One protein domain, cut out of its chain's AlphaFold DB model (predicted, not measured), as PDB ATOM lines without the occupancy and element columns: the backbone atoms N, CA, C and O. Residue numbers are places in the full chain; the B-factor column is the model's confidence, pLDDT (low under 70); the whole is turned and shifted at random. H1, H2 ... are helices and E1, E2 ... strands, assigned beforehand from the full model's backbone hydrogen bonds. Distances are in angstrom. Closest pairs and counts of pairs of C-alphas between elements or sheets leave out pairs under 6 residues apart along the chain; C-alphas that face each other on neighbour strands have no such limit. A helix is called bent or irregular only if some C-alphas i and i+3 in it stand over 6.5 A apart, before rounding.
ATOM      1  N   VAL A   3     289.333 300.230 387.157       97.12
ATOM      2  CA  VAL A   3     290.666 299.970 387.704       97.12
ATOM      3  C   VAL A   3     291.746 300.203 386.657       97.12
ATOM      4  O   VAL A   3     291.562 299.916 385.476       97.12
ATOM      5  N   THR A   4     292.885 300.732 387.092       97.81
ATOM      6  CA  THR A   4     294.089 300.883 386.273       97.81
ATOM      7  C   THR A   4     295.325 300.471 387.080       97.81
ATOM      8  O   THR A   4     295.354 300.727 388.290       97.81
ATOM      9  N   PRO A   5     296.345 299.850 386.452       97.81
ATOM     10  CA  PRO A   5     297.604 299.535 387.120       97.81
ATOM     11  C   PRO A   5     298.213 300.745 387.839       97.81
ATOM     12  O   PRO A   5     298.183 301.866 387.314       97.81
ATOM     13  N   SER A   6     298.769 300.522 389.033       97.38
ATOM     14  CA  SER A   6     299.418 301.579 389.815       97.38
ATOM     15  C   SER A   6     300.734 302.058 389.192       97.38
ATOM     16  O   SER A   6     301.436 301.317 388.502       97.38
ATOM     17  N   LEU A   7     301.089 303.313 389.478       97.75
ATOM     18  CA  LEU A   7     302.374 303.911 389.114       97.75
ATOM     19  C   LEU A   7     303.473 303.635 390.157       97.75
ATOM     20  O   LEU A   7     304.640 303.920 389.889       97.75
ATOM     21  N   ASP A   8     303.136 303.050 391.312       97.50
ATOM     22  CA  ASP A   8     304.051 302.876 392.455       97.50
ATOM     23  C   ASP A   8     305.318 302.089 392.095       97.50
ATOM     24  O   ASP A   8     306.421 302.405 392.547       97.50
ATOM     25  N   ARG A   9     305.175 301.087 391.218       95.56
ATOM     26  CA  ARG A   9     306.281 300.242 390.744       95.56
ATOM     27  C   ARG A   9     307.126 300.891 389.645       95.56
ATOM     28  O   ARG A   9     308.143 300.320 389.263       95.56
ATOM     29  N   LYS A  10     306.719 302.059 389.131       96.06
ATOM     30  CA  LYS A  10     307.402 302.824 388.069       96.06
ATOM     31  C   LYS A  10     307.622 302.049 386.761       96.06
ATOM     32  O   LYS A  10     308.519 302.371 385.991       96.06
ATOM     33  N   THR A  11     306.800 301.034 386.500       96.81
ATOM     34  CA  THR A  11     306.820 300.240 385.258       96.81
ATOM     35  C   THR A  11     305.844 300.756 384.204       96.81
ATOM     36  O   THR A  11     305.897 300.325 383.058       96.81
ATOM     37  N   ILE A  12     304.938 301.656 384.590       97.38
ATOM     38  CA  ILE A  12     303.906 302.241 383.734       97.38
ATOM     39  C   ILE A  12     304.192 303.735 383.585       97.38
ATOM     40  O   ILE A  12     304.469 304.420 384.570       97.38
ATOM     41  N   LEU A  13     304.121 304.244 382.355       97.69
ATOM     42  CA  LEU A  13     304.241 305.675 382.082       97.69
ATOM     43  C   LEU A  13     303.049 306.432 382.711       97.69
ATOM     44  O   LEU A  13     301.905 306.021 382.491       97.69
ATOM     45  N   PRO A  14     303.265 307.549 383.438       97.69
ATOM     46  CA  PRO A  14     302.187 308.390 383.961       97.69
ATOM     47  C   PRO A  14     301.504 309.175 382.828       97.69
ATOM     48  O   PRO A  14     301.776 310.352 382.609       97.69
ATOM     49  N   GLY A  15     300.651 308.505 382.051       97.88
ATOM     50  CA  GLY A  15     299.971 309.115 380.909       97.88
ATOM     51  C   GLY A  15     298.985 310.208 381.329       97.88
ATOM     52  O   GLY A  15     298.130 309.969 382.180       97.88
ATOM     53  N   VAL A  16     299.040 311.371 380.675       97.88
ATOM     54  CA  VAL A  16     298.121 312.493 380.949       97.88
ATOM     55  C   VAL A  16     296.666 312.076 380.731       97.88
ATOM     56  O   VAL A  16     295.833 312.312 381.592       97.88
ATOM     57  N   THR A  17     296.353 311.354 379.648       98.31
ATOM     58  CA  THR A  17     294.976 310.882 379.402       98.31
ATOM     59  C   THR A  17     294.506 309.866 380.447       98.31
ATOM     60  O   THR A  17     293.329 309.856 380.792       98.31
ATOM     61  N   ARG A  18     295.411 309.046 381.010       98.44
ATOM     62  CA  ARG A  18     295.078 308.154 382.136       98.44
ATOM     63  C   ARG A  18     294.655 308.970 383.353       98.44
ATOM     64  O   ARG A  18     293.647 308.639 383.968       98.44
ATOM     65  N   ASP A  19     295.427 309.998 383.692       98.25
ATOM     66  CA  ASP A  19     295.109 310.903 384.798       98.25
ATOM     67  C   ASP A  19     293.769 311.610 384.563       98.25
ATOM     68  O   ASP A  19     292.866 311.503 385.392       98.25
ATOM     69  N   SER A  20     293.567 312.166 383.362       98.31
ATOM     70  CA  SER A  20     292.295 312.771 382.966       98.31
ATOM     71  C   SER A  20     291.121 311.805 383.129       98.31
ATOM     72  O   SER A  20     290.109 312.181 383.705       98.31
ATOM     73  N   VAL A  21     291.234 310.548 382.685       98.25
ATOM     74  CA  VAL A  21     290.166 309.547 382.856       98.25
ATOM     75  C   VAL A  21     289.853 309.304 384.334       98.25
ATOM     76  O   VAL A  21     288.679 309.247 384.694       98.25
ATOM     77  N   ILE A  22     290.865 309.194 385.202       98.31
ATOM     78  CA  ILE A  22     290.652 309.034 386.649       98.31
ATOM     79  C   ILE A  22     289.885 310.240 387.207       98.31
ATOM     80  O   ILE A  22     288.877 310.043 387.893       98.31
ATOM     81  N   THR A  23     290.305 311.462 386.870       98.25
ATOM     82  CA  THR A  23     289.617 312.697 387.276       98.25
ATOM     83  C   THR A  23     288.179 312.724 386.765       98.25
ATOM     84  O   THR A  23     287.261 312.954 387.544       98.25
ATOM     85  N   LEU A  24     287.939 312.406 385.488       98.12
ATOM     86  CA  LEU A  24     286.592 312.397 384.912       98.12
ATOM     87  C   LEU A  24     285.669 311.404 385.627       98.12
ATOM     88  O   LEU A  24     284.514 311.728 385.895       98.12
ATOM     89  N   VAL A  25     286.168 310.215 385.985       97.62
ATOM     90  CA  VAL A  25     285.376 309.244 386.755       97.62
ATOM     91  C   VAL A  25     285.027 309.784 388.143       97.62
ATOM     92  O   VAL A  25     283.941 309.500 388.644       97.62
ATOM     93  N   GLN A  26     285.927 310.536 388.780       97.06
ATOM     94  CA  GLN A  26     285.695 311.104 390.111       97.06
ATOM     95  C   GLN A  26     284.705 312.271 390.082       97.06
ATOM     96  O   GLN A  26     283.786 312.291 390.904       97.06
ATOM     97  N   GLU A  27     284.865 313.176 389.123       97.38
ATOM     98  CA  GLU A  27     284.105 314.423 389.010       97.38
ATOM     99  C   GLU A  27     282.706 314.206 388.416       97.38
ATOM    100  O   GLU A  27     281.732 314.817 388.854       97.38
ATOM    101  N   PHE A  28     282.572 313.278 387.465       96.81
ATOM    102  CA  PHE A  28     281.334 313.054 386.708       96.81
ATOM    103  C   PHE A  28     280.658 311.719 387.042       96.81
ATOM    104  O   PHE A  28     280.011 311.096 386.197       96.81
ATOM    105  N   LYS A  29     280.758 311.260 388.300       95.69
ATOM    106  CA  LYS A  29     280.099 310.016 388.758       95.69
ATOM    107  C   LYS A  29     278.608 309.989 388.441       95.69
ATOM    108  O   LYS A  29     278.073 308.941 388.096       95.69
ATOM    109  N   HIS A  30     277.929 311.126 388.580       95.50
ATOM    110  CA  HIS A  30     276.500 311.209 388.301       95.50
ATOM    111  C   HIS A  30     276.198 310.911 386.824       95.50
ATOM    112  O   HIS A  30     275.330 310.090 386.531       95.50
ATOM    113  N   ASP A  31     276.955 311.511 385.904       96.75
ATOM    114  CA  ASP A  31     276.812 311.310 384.459       96.75
ATOM    115  C   ASP A  31     277.125 309.872 384.026       96.75
ATOM    116  O   ASP A  31     276.507 309.344 383.104       96.75
ATOM    117  N   LEU A  32     278.052 309.211 384.721       96.75
ATOM    118  CA  LEU A  32     278.459 307.834 384.428       96.75
ATOM    119  C   LEU A  32     277.520 306.772 385.014       96.75
ATOM    120  O   LEU A  32     277.631 305.595 384.663       96.75
ATOM    121  N   LYS A  33     276.593 307.148 385.904       96.00
ATOM    122  CA  LYS A  33     275.776 306.193 386.670       96.00
ATOM    123  C   LYS A  33     274.947 305.268 385.782       96.00
ATOM    124  O   LYS A  33     274.924 304.062 386.017       96.00
ATOM    125  N   ALA A  34     274.290 305.820 384.761       96.75
ATOM    126  CA  ALA A  34     273.475 305.032 383.837       96.75
ATOM    127  C   ALA A  34     274.325 304.003 383.072       96.75
ATOM    128  O   ALA A  34     273.968 302.829 383.023       96.75
ATOM    129  N   ALA A  35     275.487 304.428 382.569       96.38
ATOM    130  CA  ALA A  35     276.405 303.582 381.814       96.38
ATOM    131  C   ALA A  35     277.006 302.447 382.662       96.38
ATOM    132  O   ALA A  35     277.115 301.306 382.207       96.38
ATOM    133  N   ILE A  36     277.362 302.738 383.919       95.12
ATOM    134  CA  ILE A  36     277.866 301.727 384.860       95.12
ATOM    135  C   ILE A  36     276.777 300.705 385.172       95.12
ATOM    136  O   ILE A  36     277.038 299.508 385.084       95.12
ATOM    137  N   LYS A  37     275.548 301.154 385.447       95.81
ATOM    138  CA  LYS A  37     274.422 300.252 385.707       95.81
ATOM    139  C   LYS A  37     274.110 299.349 384.520       95.81
ATOM    140  O   LYS A  37     273.853 298.167 384.720       95.81
ATOM    141  N   GLU A  38     274.151 299.885 383.306       94.88
ATOM    142  CA  GLU A  38     273.964 299.101 382.083       94.88
ATOM    143  C   GLU A  38     275.043 298.019 381.927       94.88
ATOM    144  O   GLU A  38     274.743 296.888 381.554       94.88
ATOM    145  N   SER A  39     276.288 298.342 382.275       92.62
ATOM    146  CA  SER A  39     277.429 297.450 382.047       92.62
ATOM    147  C   SER A  39     277.621 296.415 383.152       92.62
ATOM    148  O   SER A  39     277.969 295.268 382.879       92.62
ATOM    149  N   THR A  40     277.423 296.792 384.413       90.94
ATOM    150  CA  THR A  40     277.736 295.934 385.570       90.94
ATOM    151  C   THR A  40     276.504 295.510 386.362       90.94
ATOM    152  O   THR A  40     276.611 294.645 387.230       90.94
ATOM    153  N   GLY A  41     275.343 296.124 386.119       92.69
ATOM    154  CA  GLY A  41     274.155 295.973 386.963       92.69
ATOM    155  C   GLY A  41     274.259 296.685 388.318       92.69
ATOM    156  O   GLY A  41     273.354 296.549 389.141       92.69
ATOM    157  N   GLN A  42     275.339 297.432 388.574       89.75
ATOM    158  CA  GLN A  42     275.605 298.089 389.856       89.75
ATOM    159  C   GLN A  42     275.415 299.609 389.779       89.75
ATOM    160  O   GLN A  42     275.569 300.216 388.726       89.75
ATOM    161  N   ASP A  43     275.118 300.242 390.916       87.75
ATOM    162  CA  ASP A  43     274.938 301.700 391.007       87.75
ATOM    163  C   ASP A  43     276.181 302.439 391.547       87.75
ATOM    164  O   ASP A  43     276.237 303.671 391.508       87.75
ATOM    165  N   ASN A  44     277.173 301.719 392.086       88.88
ATOM    166  CA  ASN A  44     278.354 302.307 392.716       88.88
ATOM    167  C   ASN A  44     279.501 302.522 391.717       88.88
ATOM    168  O   ASN A  44     279.934 301.607 391.019       88.88
ATOM    169  N   ILE A  45     280.051 303.740 391.717       92.81
ATOM    170  CA  ILE A  45     281.164 304.127 390.847       92.81
ATOM    171  C   ILE A  45     282.376 304.476 391.699       92.81
ATOM    172  O   ILE A  45     282.396 305.467 392.438       92.81
ATOM    173  N   THR A  46     283.399 303.643 391.573       94.00
ATOM    174  CA  THR A  46     284.720 303.838 392.164       94.00
ATOM    175  C   THR A  46     285.766 303.758 391.065       94.00
ATOM    176  O   THR A  46     285.598 302.997 390.109       94.00
ATOM    177  N   VAL A  47     286.836 304.536 391.208       96.19
ATOM    178  CA  VAL A  47     288.052 304.401 390.406       96.19
ATOM    179  C   VAL A  47     289.220 304.108 391.330       96.19
ATOM    180  O   VAL A  47     289.324 304.723 392.392       96.19
ATOM    181  N   CYS A  48     290.068 303.157 390.946       95.56
ATOM    182  CA  CYS A  48     291.192 302.718 391.761       95.56
ATOM    183  C   CYS A  48     292.464 302.549 390.919       95.56
ATOM    184  O   CYS A  48     292.443 301.956 389.839       95.56
ATOM    185  N   SER A  49     293.576 303.063 391.445       97.12
ATOM    186  CA  SER A  49     294.926 302.833 390.931       97.12
ATOM    187  C   SER A  49     295.602 301.812 391.844       97.12
ATOM    188  O   SER A  49     295.996 302.159 392.955       97.12
ATOM    189  N   ARG A  50     295.689 300.554 391.404       97.00
ATOM    190  CA  ARG A  50     296.227 299.427 392.188       97.00
ATOM    191  C   ARG A  50     296.857 298.384 391.274       97.00
ATOM    192  O   ARG A  50     296.708 298.461 390.059       97.00
ATOM    193  N   ASP A  51     297.543 297.404 391.844       95.31
ATOM    194  CA  ASP A  51     297.971 296.240 391.071       95.31
ATOM    195  C   ASP A  51     296.741 295.478 390.545       95.31
ATOM    196  O   ASP A  51     295.738 295.313 391.250       95.31
ATOM    197  N   VAL A  52     296.819 295.062 389.278       94.81
ATOM    198  CA  VAL A  52     295.773 294.321 388.559       94.81
ATOM    199  C   VAL A  52     296.397 293.061 387.990       94.81
ATOM    200  O   VAL A  52     297.409 293.121 387.286       94.81
ATOM    201  N   THR A  53     295.798 291.917 388.289       92.94
ATOM    202  CA  THR A  53     296.248 290.627 387.764       92.94
ATOM    203  C   THR A  53     295.524 290.275 386.465       92.94
ATOM    204  O   THR A  53     294.389 290.688 386.231       92.94
ATOM    205  N   VAL A  54     296.146 289.437 385.628       90.94
ATOM    206  CA  VAL A  54     295.493 288.885 384.425       90.94
ATOM    207  C   VAL A  54     294.211 288.118 384.787       90.94
ATOM    208  O   VAL A  54     293.243 288.130 384.029       90.94
ATOM    209  N   GLY A  55     294.166 287.496 385.972       91.12
ATOM    210  CA  GLY A  55     292.991 286.777 386.466       91.12
ATOM    211  C   GLY A  55     291.747 287.656 386.611       91.12
ATOM    212  O   GLY A  55     290.664 287.220 386.236       91.12
ATOM    213  N   GLU A  56     291.898 288.904 387.061       93.56
ATOM    214  CA  GLU A  56     290.775 289.842 387.242       93.56
ATOM    215  C   GLU A  56     290.108 290.243 385.921       93.56
ATOM    216  O   GLU A  56     288.928 290.590 385.890       93.56
ATOM    217  N   LEU A  57     290.825 290.142 384.799       92.88
ATOM    218  CA  LEU A  57     290.266 290.438 383.479       92.88
ATOM    219  C   LEU A  57     289.212 289.410 383.044       92.88
ATOM    220  O   LEU A  57     288.413 289.708 382.154       92.88
ATOM    221  N   LYS A  58     289.162 288.229 383.679       91.69
ATOM    222  CA  LYS A  58     288.097 287.236 383.446       91.69
ATOM    223  C   LYS A  58     286.722 287.782 383.828       91.69
ATOM    224  O   LYS A  58     285.751 287.505 383.125       91.69
ATOM    225  N   ASP A  59     286.679 288.604 384.872       91.75
ATOM    226  CA  ASP A  59     285.449 289.156 385.442       91.75
ATOM    227  C   ASP A  59     285.180 290.597 384.983       91.75
ATOM    228  O   ASP A  59     284.112 291.151 385.238       91.75
ATOM    229  N   ALA A  60     286.121 291.210 384.260       93.88
ATOM    230  CA  ALA A  60     285.933 292.536 383.694       93.88
ATOM    231  C   ALA A  60     284.845 292.538 382.601       93.88
ATOM    232  O   ALA A  60     284.821 291.687 381.698       93.88
ATOM    233  N   THR A  61     283.954 293.531 382.680       94.12
ATOM    234  CA  THR A  61     282.887 293.767 381.693       94.12
ATOM    235  C   THR A  61     283.404 294.499 380.455       94.12
ATOM    236  O   THR A  61     283.078 294.141 379.325       94.12
ATOM    237  N   GLU A  62     284.217 295.531 380.674       95.88
ATOM    238  CA  GLU A  62     284.807 296.383 379.645       95.88
ATOM    239  C   GLU A  62     286.303 296.532 379.905       95.88
ATOM    240  O   GLU A  62     286.749 296.511 381.052       95.88
ATOM    241  N   ALA A  63     287.067 296.733 378.836       96.62
ATOM    242  CA  ALA A  63     288.468 297.112 378.904       96.62
ATOM    243  C   ALA A  63     288.766 298.107 377.777       96.62
ATOM    244  O   ALA A  63     288.196 298.004 376.690       96.62
ATOM    245  N   PHE A  64     289.652 299.069 378.026       97.25
ATOM    246  CA  PHE A  64     290.077 300.047 377.029       97.25
ATOM    247  C   PHE A  64     291.528 300.480 377.261       97.25
ATOM    248  O   PHE A  64     292.022 300.484 378.389       97.25
ATOM    249  N   CYS A  65     292.201 300.869 376.182       97.25
ATOM    250  CA  CYS A  65     293.472 301.584 376.229       97.25
ATOM    251  C   CYS A  65     293.212 303.092 376.251       97.25
ATOM    252  O   CYS A  65     292.219 303.556 375.693       97.25
ATOM    253  N   THR A  66     294.125 303.868 376.835       98.31
ATOM    254  CA  THR A  66     294.043 305.333 376.815       98.31
ATOM    255  C   THR A  66     295.399 305.986 376.570       98.31
ATOM    256  O   THR A  66     296.436 305.461 376.976       98.31
ATOM    257  N   GLY A  67     295.392 307.128 375.887       98.12
ATOM    258  CA  GLY A  67     296.574 307.934 375.585       98.12
ATOM    259  C   GLY A  67     296.224 309.070 374.629       98.12
ATOM    260  O   GLY A  67     295.190 309.017 373.980       98.12
ATOM    261  N   THR A  68     297.079 310.085 374.498       97.06
ATOM    262  CA  THR A  68     296.744 311.314 373.752       97.06
ATOM    263  C   THR A  68     296.284 311.052 372.318       97.06
ATOM    264  O   THR A  68     295.295 311.624 371.886       97.06
ATOM    265  N   ALA A  69     296.962 310.158 371.592       95.62
ATOM    266  CA  ALA A  69     296.577 309.804 370.223       95.62
ATOM    267  C   ALA A  69     295.388 308.828 370.154       95.62
ATOM    268  O   ALA A  69     294.691 308.777 369.148       95.62
ATOM    269  N   ALA A  70     295.192 308.026 371.201       94.56
ATOM    270  CA  ALA A  70     294.192 306.966 371.247       94.56
ATOM    271  C   ALA A  70     292.860 307.436 371.861       94.56
ATOM    272  O   ALA A  70     291.847 306.770 371.694       94.56
ATOM    273  N   GLU A  71     292.867 308.549 372.596       97.50
ATOM    274  CA  GLU A  71     291.804 308.953 373.515       97.50
ATOM    275  C   GLU A  71     291.438 307.783 374.448       97.50
ATOM    276  O   GLU A  71     292.192 307.479 375.379       97.50
ATOM    277  N   LEU A  72     290.320 307.105 374.168       97.31
ATOM    278  CA  LEU A  72     289.918 305.825 374.740       97.31
ATOM    279  C   LEU A  72     289.601 304.846 373.596       97.31
ATOM    280  O   LEU A  72     288.664 305.067 372.828       97.31
ATOM    281  N   VAL A  73     290.339 303.736 373.518       96.50
ATOM    282  CA  VAL A  73     290.128 302.675 372.517       96.50
ATOM    283  C   VAL A  73     289.611 301.417 373.208       96.50
ATOM    284  O   VAL A  73     290.350 300.845 374.014       96.50
ATOM    285  N   PRO A  74     288.388 300.945 372.906       97.19
ATOM    286  CA  PRO A  74     287.857 299.721 373.495       97.19
ATOM    287  C   PRO A  74     288.686 298.501 373.075       97.19
ATOM    288  O   PRO A  74     289.093 298.364 371.921       97.19
ATOM    289  N   ILE A  75     288.906 297.584 374.013       96.56
ATOM    290  CA  ILE A  75     289.587 296.312 373.778       96.56
ATOM    291  C   ILE A  75     288.525 295.247 373.520       96.56
ATOM    292  O   ILE A  75     287.731 294.908 374.393       96.56
ATOM    293  N   ALA A  76     288.536 294.686 372.314       96.69
ATOM    294  CA  ALA A  76     287.640 293.599 371.928       96.69
ATOM    295  C   ALA A  76     288.067 292.259 372.542       96.69
ATOM    296  O   ALA A  76     287.243 291.446 372.962       96.69
ATOM    297  N   ARG A  77     289.377 292.009 372.575       95.00
ATOM    298  CA  ARG A  77     289.958 290.722 372.944       95.00
ATOM    299  C   ARG A  77     291.345 290.923 373.534       95.00
ATOM    300  O   ARG A  77     292.125 291.713 373.009       95.00
ATOM    301  N   LEU A  78     291.645 290.165 374.580       94.00
ATOM    302  CA  LEU A  78     292.979 290.024 375.144       94.00
ATOM    303  C   LEU A  78     293.350 288.542 375.156       94.00
ATOM    304  O   LEU A  78     292.555 287.716 375.596       94.00
ATOM    305  N   ALA A  79     294.543 288.213 374.680       93.62
ATOM    306  CA  ALA A  79     295.073 286.861 374.719       93.62
ATOM    307  C   ALA A  79     296.577 286.892 375.003       93.62
ATOM    308  O   ALA A  79     297.240 287.898 374.747       93.62
ATOM    309  N   THR A  80     297.078 285.794 375.546       90.81
ATOM    310  CA  THR A  80     298.516 285.551 375.752       90.81
ATOM    311  C   THR A  80     299.207 285.186 374.445       90.81
ATOM    312  O   THR A  80     298.558 284.773 373.476       90.81
ATOM    313  N   GLY A  81     300.521 285.405 374.404       89.50
ATOM    314  CA  GLY A  81     301.346 285.091 373.242       89.50
ATOM    315  C   GLY A  81     301.570 283.590 373.061       89.50
ATOM    316  O   GLY A  81     301.291 282.772 373.937       89.50
ATOM    317  N   GLU A  82     302.111 283.213 371.904       90.50
ATOM    318  CA  GLU A  82     302.545 281.838 371.667       90.50
ATOM    319  C   GLU A  82     303.663 281.449 372.651       90.50
ATOM    320  O   GLU A  82     304.633 282.182 372.826       90.50
ATOM    321  N   GLY A  83     303.522 280.288 373.296       89.38
ATOM    322  CA  GLY A  83     304.488 279.784 374.280       89.38
ATOM    323  C   GLY A  83     304.288 280.288 375.716       89.38
ATOM    324  O   GLY A  83     305.054 279.895 376.595       89.38
ATOM    325  N   GLU A  84     303.268 281.109 375.974       89.38
ATOM    326  CA  GLU A  84     302.859 281.531 377.320       89.38
ATOM    327  C   GLU A  84     301.730 280.644 377.879       89.38
ATOM    328  O   GLU A  84     301.092 279.874 377.157       89.38
ATOM    329  N   GLU A  85     301.470 280.738 379.189       88.12
ATOM    330  CA  GLU A  85     300.303 280.091 379.798       88.12
ATOM    331  C   GLU A  85     299.017 280.626 379.158       88.12
ATOM    332  O   GLU A  85     298.776 281.831 379.143       88.12
ATOM    333  N   ALA A  86     298.180 279.720 378.649       90.44
ATOM    334  CA  ALA A  86     297.010 280.094 377.874       90.44
ATOM    335  C   ALA A  86     295.998 280.904 378.704       90.44
ATOM    336  O   ALA A  86     295.368 280.422 379.646       90.44
ATOM    337  N   PHE A  87     295.784 282.133 378.262       92.94
ATOM    338  CA  PHE A  87     294.737 283.036 378.709       92.94
ATOM    339  C   PHE A  87     294.097 283.700 377.496       92.94
ATOM    340  O   PHE A  87     294.792 284.215 376.617       92.94
ATOM    341  N   GLU A  88     292.770 283.739 377.494       94.00
ATOM    342  CA  GLU A  88     291.982 284.490 376.532       94.00
ATOM    343  C   GLU A  88     290.756 285.091 377.219       94.00
ATOM    344  O   GLU A  88     290.066 284.444 378.011       94.00
ATOM    345  N   ARG A  89     290.467 286.342 376.871       94.50
ATOM    346  CA  ARG A  89     289.239 287.032 377.229       94.50
ATOM    347  C   ARG A  89     288.705 287.779 376.019       94.50
ATOM    348  O   ARG A  89     289.386 288.620 375.438       94.50
ATOM    349  N   VAL A  90     287.453 287.497 375.683       95.00
ATOM    350  CA  VAL A  90     286.677 288.249 374.699       95.00
ATOM    351  C   VAL A  90     285.721 289.156 375.461       95.00
ATOM    352  O   VAL A  90     284.910 288.677 376.254       95.00
ATOM    353  N   PHE A  91     285.822 290.458 375.228       94.75
ATOM    354  CA  PHE A  91     284.931 291.452 375.811       94.75
ATOM    355  C   PHE A  91     283.765 291.690 374.851       94.75
ATOM    356  O   PHE A  91     284.005 292.111 373.714       94.75
ATOM    357  N   PRO A  92     282.503 291.459 375.271       88.00
ATOM    358  CA  PRO A  92     281.340 291.755 374.433       88.00
ATOM    359  C   PRO A  92     281.354 293.210 373.930       88.00
ATOM    360  O   PRO A  92     281.103 293.482 372.757       88.00
ATOM    361  N   HIS A  93     281.759 294.124 374.813       85.25
ATOM    362  CA  HIS A  93     281.791 295.581 374.655       85.25
ATOM    363  C   HIS A  93     283.021 296.160 373.922       85.25
ATOM    364  O   HIS A  93     283.446 297.285 374.175       85.25
ATOM    365  N   GLY A  94     283.595 295.412 372.987       82.44
ATOM    366  CA  GLY A  94     284.618 295.931 372.072       82.44
ATOM    367  C   GLY A  94     284.584 295.294 370.687       82.44
ATOM    368  O   GLY A  94     285.374 295.664 369.828       82.44
ATOM    369  N   GLN A  95     283.672 294.344 370.449       86.50
ATOM    370  CA  GLN A  95     283.605 293.587 369.191       86.50
ATOM    371  C   GLN A  95     283.080 294.411 368.013       86.50
ATOM    372  O   GLN A  95     283.496 294.211 366.878       86.50
ATOM    373  N   LYS A  96     282.117 295.299 368.277       84.88
ATOM    374  CA  LYS A  96     281.467 296.128 367.249       84.88
ATOM    375  C   LYS A  96     281.507 297.605 367.603       84.88
ATOM    376  O   LYS A  96     281.736 298.435 366.733       84.88
ATOM    377  N   LEU A  97     281.256 297.912 368.872       88.06
ATOM    378  CA  LEU A  97     281.224 299.255 369.433       88.06
ATOM    379  C   LEU A  97     281.847 299.214 370.830       88.06
ATOM    380  O   LEU A  97     281.926 298.146 371.443       88.06
ATOM    381  N   ALA A  98     282.272 300.381 371.310       93.62
ATOM    382  CA  ALA A  98     282.648 300.561 372.704       93.62
ATOM    383  C   ALA A  98     281.455 300.265 373.625       93.62
ATOM    384  O   ALA A  98     280.304 300.515 373.262       93.62
ATOM    385  N   GLY A  99     281.732 299.754 374.823       95.88
ATOM    386  CA  GLY A  99     280.704 299.560 375.838       95.88
ATOM    387  C   GLY A  99     280.127 300.868 376.375       95.88
ATOM    388  O   GLY A  99     280.653 301.951 376.078       95.88
ATOM    389  N   PRO A 100     279.043 300.785 377.163       96.88
ATOM    390  CA  PRO A 100     278.380 301.959 377.714       96.88
ATOM    391  C   PRO A 100     279.327 302.841 378.536       96.88
ATOM    392  O   PRO A 100     279.325 304.061 378.359       96.88
ATOM    393  N   VAL A 101     280.174 302.255 379.393       96.94
ATOM    394  CA  VAL A 101     281.090 303.026 380.253       96.94
ATOM    395  C   VAL A 101     282.178 303.692 379.424       96.94
ATOM    396  O   VAL A 101     282.405 304.896 379.563       96.94
ATOM    397  N   THR A 102     282.821 302.938 378.531       97.56
ATOM    398  CA  THR A 102     283.880 303.467 377.657       97.56
ATOM    399  C   THR A 102     283.344 304.591 376.763       97.56
ATOM    400  O   THR A 102     283.990 305.629 376.620       97.56
ATOM    401  N   SER A 103     282.138 304.427 376.213       97.94
ATOM    402  CA  SER A 103     281.483 305.436 375.371       97.94
ATOM    403  C   SER A 103     281.136 306.703 376.149       97.94
ATOM    404  O   SER A 103     281.401 307.808 375.673       97.94
ATOM    405  N   ALA A 104     280.580 306.560 377.356       97.81
ATOM    406  CA  ALA A 104     280.236 307.696 378.204       97.81
ATOM    407  C   ALA A 104     281.486 308.482 378.629       97.81
ATOM    408  O   ALA A 104     281.495 309.710 378.550       97.81
ATOM    409  N   LEU A 105     282.568 307.787 379.001       98.19
ATOM    410  CA  LEU A 105     283.844 308.423 379.336       98.19
ATOM    411  C   LEU A 105     284.473 309.144 378.147       98.19
ATOM    412  O   LEU A 105     284.929 310.274 378.306       98.19
ATOM    413  N   LEU A 106     284.470 308.534 376.960       98.38
ATOM    414  CA  LEU A 106     284.973 309.180 375.747       98.38
ATOM    415  C   LEU A 106     284.155 310.435 375.405       98.38
ATOM    416  O   LEU A 106     284.721 311.463 375.040       98.38
ATOM    417  N   GLY A 107     282.830 310.370 375.565       98.44
ATOM    418  CA  GLY A 107     281.943 311.521 375.398       98.44
ATOM    419  C   GLY A 107     282.265 312.657 376.370       98.44
ATOM    420  O   GLY A 107     282.410 313.799 375.940       98.44
ATOM    421  N   LEU A 108     282.438 312.345 377.659       98.38
ATOM    422  CA  LEU A 108     282.826 313.328 378.676       98.38
ATOM    423  C   LEU A 108     284.198 313.937 378.389       98.38
ATOM    424  O   LEU A 108     284.336 315.155 378.442       98.38
ATOM    425  N   LEU A 109     285.193 313.111 378.045       98.38
ATOM    426  CA  LEU A 109     286.531 313.585 377.699       98.38
ATOM    427  C   LEU A 109     286.466 314.593 376.551       98.38
ATOM    428  O   LEU A 109     287.024 315.679 376.662       98.38
ATOM    429  N   ARG A 110     285.734 314.270 375.482       98.38
ATOM    430  CA  ARG A 110     285.596 315.155 374.321       98.38
ATOM    431  C   ARG A 110     284.858 316.450 374.650       98.38
ATOM    432  O   ARG A 110     285.310 317.498 374.208       98.38
ATOM    433  N   GLN A 111     283.790 316.398 375.450       98.44
ATOM    434  CA  GLN A 111     283.095 317.604 375.924       98.44
ATOM    435  C   GLN A 111     284.020 318.506 376.747       98.44
ATOM    436  O   GLN A 111     284.009 319.721 376.571       98.44
ATOM    437  N   VAL A 112     284.860 317.920 377.606       98.00
ATOM    438  CA  VAL A 112     285.859 318.683 378.368       98.00
ATOM    439  C   VAL A 112     286.943 319.247 377.453       98.00
ATOM    440  O   VAL A 112     287.311 320.403 377.605       98.00
ATOM    441  N   MET A 113     287.416 318.487 376.462       96.12
ATOM    442  CA  MET A 113     288.455 318.927 375.521       96.12
ATOM    443  C   MET A 113     288.036 320.102 374.628       96.12
ATOM    444  O   MET A 113     288.904 320.806 374.116       96.12
ATOM    445  N   VAL A 114     286.732 320.318 374.438       95.75
ATOM    446  CA  VAL A 114     286.191 321.457 373.673       95.75
ATOM    447  C   VAL A 114     285.611 322.563 374.561       95.75
ATOM    448  O   VAL A 114     285.138 323.568 374.044       95.75
ATOM    449  N   GLY A 115     285.661 322.404 375.887       95.38
ATOM    450  CA  GLY A 115     285.159 323.392 376.845       95.38
ATOM    451  C   GLY A 115     283.638 323.396 377.048       95.38
ATOM    452  O   GLY A 115     283.136 324.239 377.786       95.38
ATOM    453  N   ASP A 116     282.903 322.447 376.460       97.50
ATOM    454  CA  ASP A 116     281.447 322.305 376.640       97.50
ATOM    455  C   ASP A 116     281.077 321.833 378.054       97.50
ATOM    456  O   ASP A 116     279.948 322.012 378.518       97.50
ATOM    457  N   LYS A 117     282.027 321.198 378.746       97.06
ATOM    458  CA  LYS A 117     281.865 320.699 380.111       97.06
ATOM    459  C   LYS A 117     283.140 320.916 380.912       97.06
ATOM    460  O   LYS A 117     284.236 320.855 380.371       97.06
ATOM    461  N   GLY A 118     283.008 321.117 382.218       95.75
ATOM    462  CA  GLY A 118     284.159 321.214 383.105       95.75
ATOM    463  C   GLY A 118     283.766 321.288 384.572       95.75
ATOM    464  O   GLY A 118     282.610 321.544 384.910       95.75
ATOM    465  N   THR A 119     284.748 321.050 385.433       96.56
ATOM    466  CA  THR A 119     284.689 321.315 386.873       96.56
ATOM    467  C   THR A 119     285.921 322.112 387.292       96.56
ATOM    468  O   THR A 119     286.811 322.380 386.480       96.56
ATOM    469  N   ASP A 120     286.016 322.460 388.576       97.19
ATOM    470  CA  ASP A 120     287.224 323.082 389.125       97.19
ATOM    471  C   ASP A 120     288.486 322.233 388.903       97.19
ATOM    472  O   ASP A 120     289.575 322.793 388.780       97.19
ATOM    473  N   ALA A 121     288.353 320.905 388.811       96.81
ATOM    474  CA  ALA A 121     289.469 319.993 388.560       96.81
ATOM    475  C   ALA A 121     289.967 320.022 387.102       96.81
ATOM    476  O   ALA A 121     291.106 319.639 386.839       96.81
ATOM    477  N   THR A 122     289.138 320.478 386.155       96.50
ATOM    478  CA  THR A 122     289.463 320.501 384.717       96.50
ATOM    479  C   THR A 122     289.671 321.910 384.160       96.50
ATOM    480  O   THR A 122     289.954 322.057 382.974       96.50
ATOM    481  N   LYS A 123     289.507 322.958 384.978       93.62
ATOM    482  CA  LYS A 123     289.491 324.363 384.523       93.62
ATOM    483  C   LYS A 123     290.778 324.819 383.823       93.62
ATOM    484  O   LYS A 123     290.714 325.671 382.948       93.62
ATOM    485  N   ASP A 124     291.914 324.215 384.170       92.56
ATOM    486  CA  ASP A 124     293.238 324.568 383.641       92.56
ATOM    487  C   ASP A 124     293.750 323.559 382.589       92.56
ATOM    488  O   ASP A 124     294.926 323.567 382.224       92.56
ATOM    489  N   TRP A 125     292.889 322.653 382.106       95.50
ATOM    490  CA  TRP A 125     293.274 321.644 381.108       95.50
ATOM    491  C   TRP A 125     293.396 322.207 379.694       95.50
ATOM    492  O   TRP A 125     294.127 321.652 378.874       95.50
ATOM    493  N   LEU A 126     292.669 323.282 379.392       94.75
ATOM    494  CA  LEU A 126     292.645 323.886 378.067       94.75
ATOM    495  C   LEU A 126     293.483 325.156 378.040       94.75
ATOM    496  O   LEU A 126     293.506 325.931 378.995       94.75
ATOM    497  N   ARG A 127     294.139 325.383 376.906       92.50
ATOM    498  CA  ARG A 127     294.858 326.621 376.611       92.50
ATOM    499  C   ARG A 127     294.311 327.201 375.323       92.50
ATOM    500  O   ARG A 127     294.084 326.461 374.370       92.50
ATOM    501  N   ASP A 128     294.110 328.513 375.307       92.00
ATOM    502  CA  ASP A 128     293.707 329.223 374.098       92.00
ATOM    503  C   ASP A 128     294.886 329.245 373.107       92.00
ATOM    504  O   ASP A 128     295.903 329.882 373.394       92.00
ATOM    505  N   PRO A 129     294.791 328.568 371.946       91.88
ATOM    506  CA  PRO A 129     295.875 328.535 370.966       91.88
ATOM    507  C   PRO A 129     296.131 329.896 370.299       91.88
ATOM    508  O   PRO A 129     297.149 330.051 369.625       91.88
ATOM    509  N   PHE A 130     295.228 330.867 370.458       94.62
ATOM    510  CA  PHE A 130     295.382 332.230 369.950       94.62
ATOM    511  C   PHE A 130     295.957 333.199 370.992       94.62
ATOM    512  O   PHE A 130     296.250 334.350 370.654       94.62
ATOM    513  N   ALA A 131     296.155 332.752 372.236       95.00
ATOM    514  CA  ALA A 131     296.770 333.564 373.275       95.00
ATOM    515  C   ALA A 131     298.252 333.857 372.965       95.00
ATOM    516  O   ALA A 131     298.932 333.073 372.291       95.00
ATOM    517  N   PRO A 132     298.810 334.970 373.480       95.88
ATOM    518  CA  PRO A 132     300.240 335.237 373.374       95.88
ATOM    519  C   PRO A 132     301.080 334.087 373.966       95.88
ATOM    520  O   PRO A 132     300.680 333.502 374.977       95.88
ATOM    521  N   PRO A 133     302.296 333.806 373.449       93.75
ATOM    522  CA  PRO A 133     303.138 332.714 373.958       93.75
ATOM    523  C   PRO A 133     303.402 332.767 375.471       93.75
ATOM    524  O   PRO A 133     303.480 331.739 376.135       93.75
ATOM    525  N   SER A 134     303.489 333.973 376.043       92.62
ATOM    526  CA  SER A 134     303.671 334.186 377.485       92.62
ATOM    527  C   SER A 134     302.495 333.720 378.349       92.62
ATOM    528  O   SER A 134     302.655 333.575 379.558       92.62
ATOM    529  N   GLU A 135     301.313 333.566 377.760       90.12
ATOM    530  CA  GLU A 135     300.098 333.078 378.411       90.12
ATOM    531  C   GLU A 135     299.858 331.597 378.095       90.12
ATOM    532  O   GLU A 135     299.549 330.832 379.004       90.12
ATOM    533  N   PHE A 136     300.107 331.178 376.850       88.50
ATOM    534  CA  PHE A 136     299.972 329.783 376.418       88.50
ATOM    535  C   PHE A 136     300.947 328.823 377.124       88.50
ATOM    536  O   PHE A 136     300.588 327.682 377.398       88.50
ATOM    537  N   CYS A 137     302.180 329.267 377.409       84.31
ATOM    538  CA  CYS A 137     303.221 328.435 378.032       84.31
ATOM    539  C   CYS A 137     303.203 328.415 379.573       84.31
ATOM    540  O   CYS A 137     304.064 327.763 380.169       84.31
ATOM    541  N   LYS A 138     302.302 329.168 380.216       75.31
ATOM    542  CA  LYS A 138     302.022 329.029 381.658       75.31
ATOM    543  C   LYS A 138     301.119 327.828 381.899       75.31
ATOM    544  O   LYS A 138     300.858 327.490 383.071       75.31
TER     545      LYS A 138
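What this domain is: This is residues 3 to 138 of the 138 residues of the protein "Hypothetical protein" of Craspedostauros australis (UniProt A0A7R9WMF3). A small strand hairpin, E2 and E3, forms a core together with two helices set about perpendicular to each other, H1 packing mainly on E2 and H4 on E3, while H2 runs beside H4. At one end E3 runs on into a second hairpin, E4 and E5, whose loop sticks out with residues 81 to 86; at the opposite end a long tail after H4 leads to the small helix H5, with residues 129 to 134 standing free. The printed part has 136 residues, with five named helices and five named strands in the order H1, H2, E1, H3, E2, E3, E4, E5, H4, H5; the class is mixed, helices and strands, and under half of the residues are in named elements. There are two antiparallel sheets of two strands, E2 - E3 and E4 - E5. The whole is only just compact, close to loose, with a radius of gyration of the C-alphas of 16.9 A, and it is elongated, spanning 55 by 33 by 28 A.

How they stand to each other: Residues 3 to 4 pair in parallel with residues 48 to 49 of E1, residues 47 to 49, a strand that pairs with no named strand. H1, residues 16 to 27, has Ile 22 as its closest residue to E1, with C-alphas 22 and 47 6.5 A apart. H2, residues 29 to 40, is close to but not clearly touching H1, and the two are about perpendicular at 82 degrees; their closest C-alphas, of Val 25 and Leu 32, are 7.4 A apart. H3, residues 54 to 58, touches no helix. E2, residues 64 to 67, and E3, residues 71 to 74, form an antiparallel hairpin at 162 degrees, with N 71 and O 67 at 2.7 A and N 65 and O 73 at 2.9 A, within hydrogen-bond range. The closest C-alphas of H1 and E2, those of Thr 17 and Gly 67, are 5.1 A apart. E3 runs on, at 75 degrees across a break of 2 residues, into E4, residues 77 to 79. E4 and E5, residues 88 to 90, form an antiparallel hairpin at 178 degrees, with N 89 and O 78 at 2.8 A. The closest C-alphas of H3 and E5, those of Lys 58 and Arg 89, are 6.3 A apart. H4, residues 100 to 113, comes nearest to E3 at C-alphas Leu 72 and Leu 106, 6.1 A apart. H4 touches H1 with residues 105 to 109 alone, about perpendicular at 75 degrees; the closest C-alphas, of Leu 24 and Leu 109, are 7.3 A apart. With residues 100 to 105 alone H4 touches H2, at a shallow tilt of 25 degrees, opposite ways; the closest C-alphas, of Ala 35 and Pro 100, are 4.8 A apart. H5, residues 133 to 136, is apart from H1 and H4. Every O i to N i+4 pair is within hydrogen-bond range in H1 and H4; H2 has 6 of 8, H3 has 0 of 1 but 2 of 2 O i to N i+3 pairs, and H5 is too short for an O i to N i+4 pair.

Where its parts are: H1 begins with C-alpha 16 at (298.121, 312.493, 380.949) and is 16.3 A long. H2 is 14.6 A long and irregular: C-alphas 31 and 34 are 7.1 A apart. E1 measures 7.1 A, H3 7.6 A, E2 10.3 A, E3 10.0 A, E4 6.6 A and E5 6.8 A. H4, the longest helix, measures 19.9 A from C-alpha 100 at (278.380, 301.959, 377.714). H5, 5.0 A long, ends with C-alpha 136 at (299.972, 329.783, 376.418).

The domain as a whole: The two C-alphas farthest apart, those of Gly 83 and Pro 132, are 55.6 A apart. The link from H4 to H5, with 19 residues, is long. The printed part has no cut and ends at residue 138, the chain's last. The mean pLDDT of the printed part is 94.7, and no printed residue is under 70.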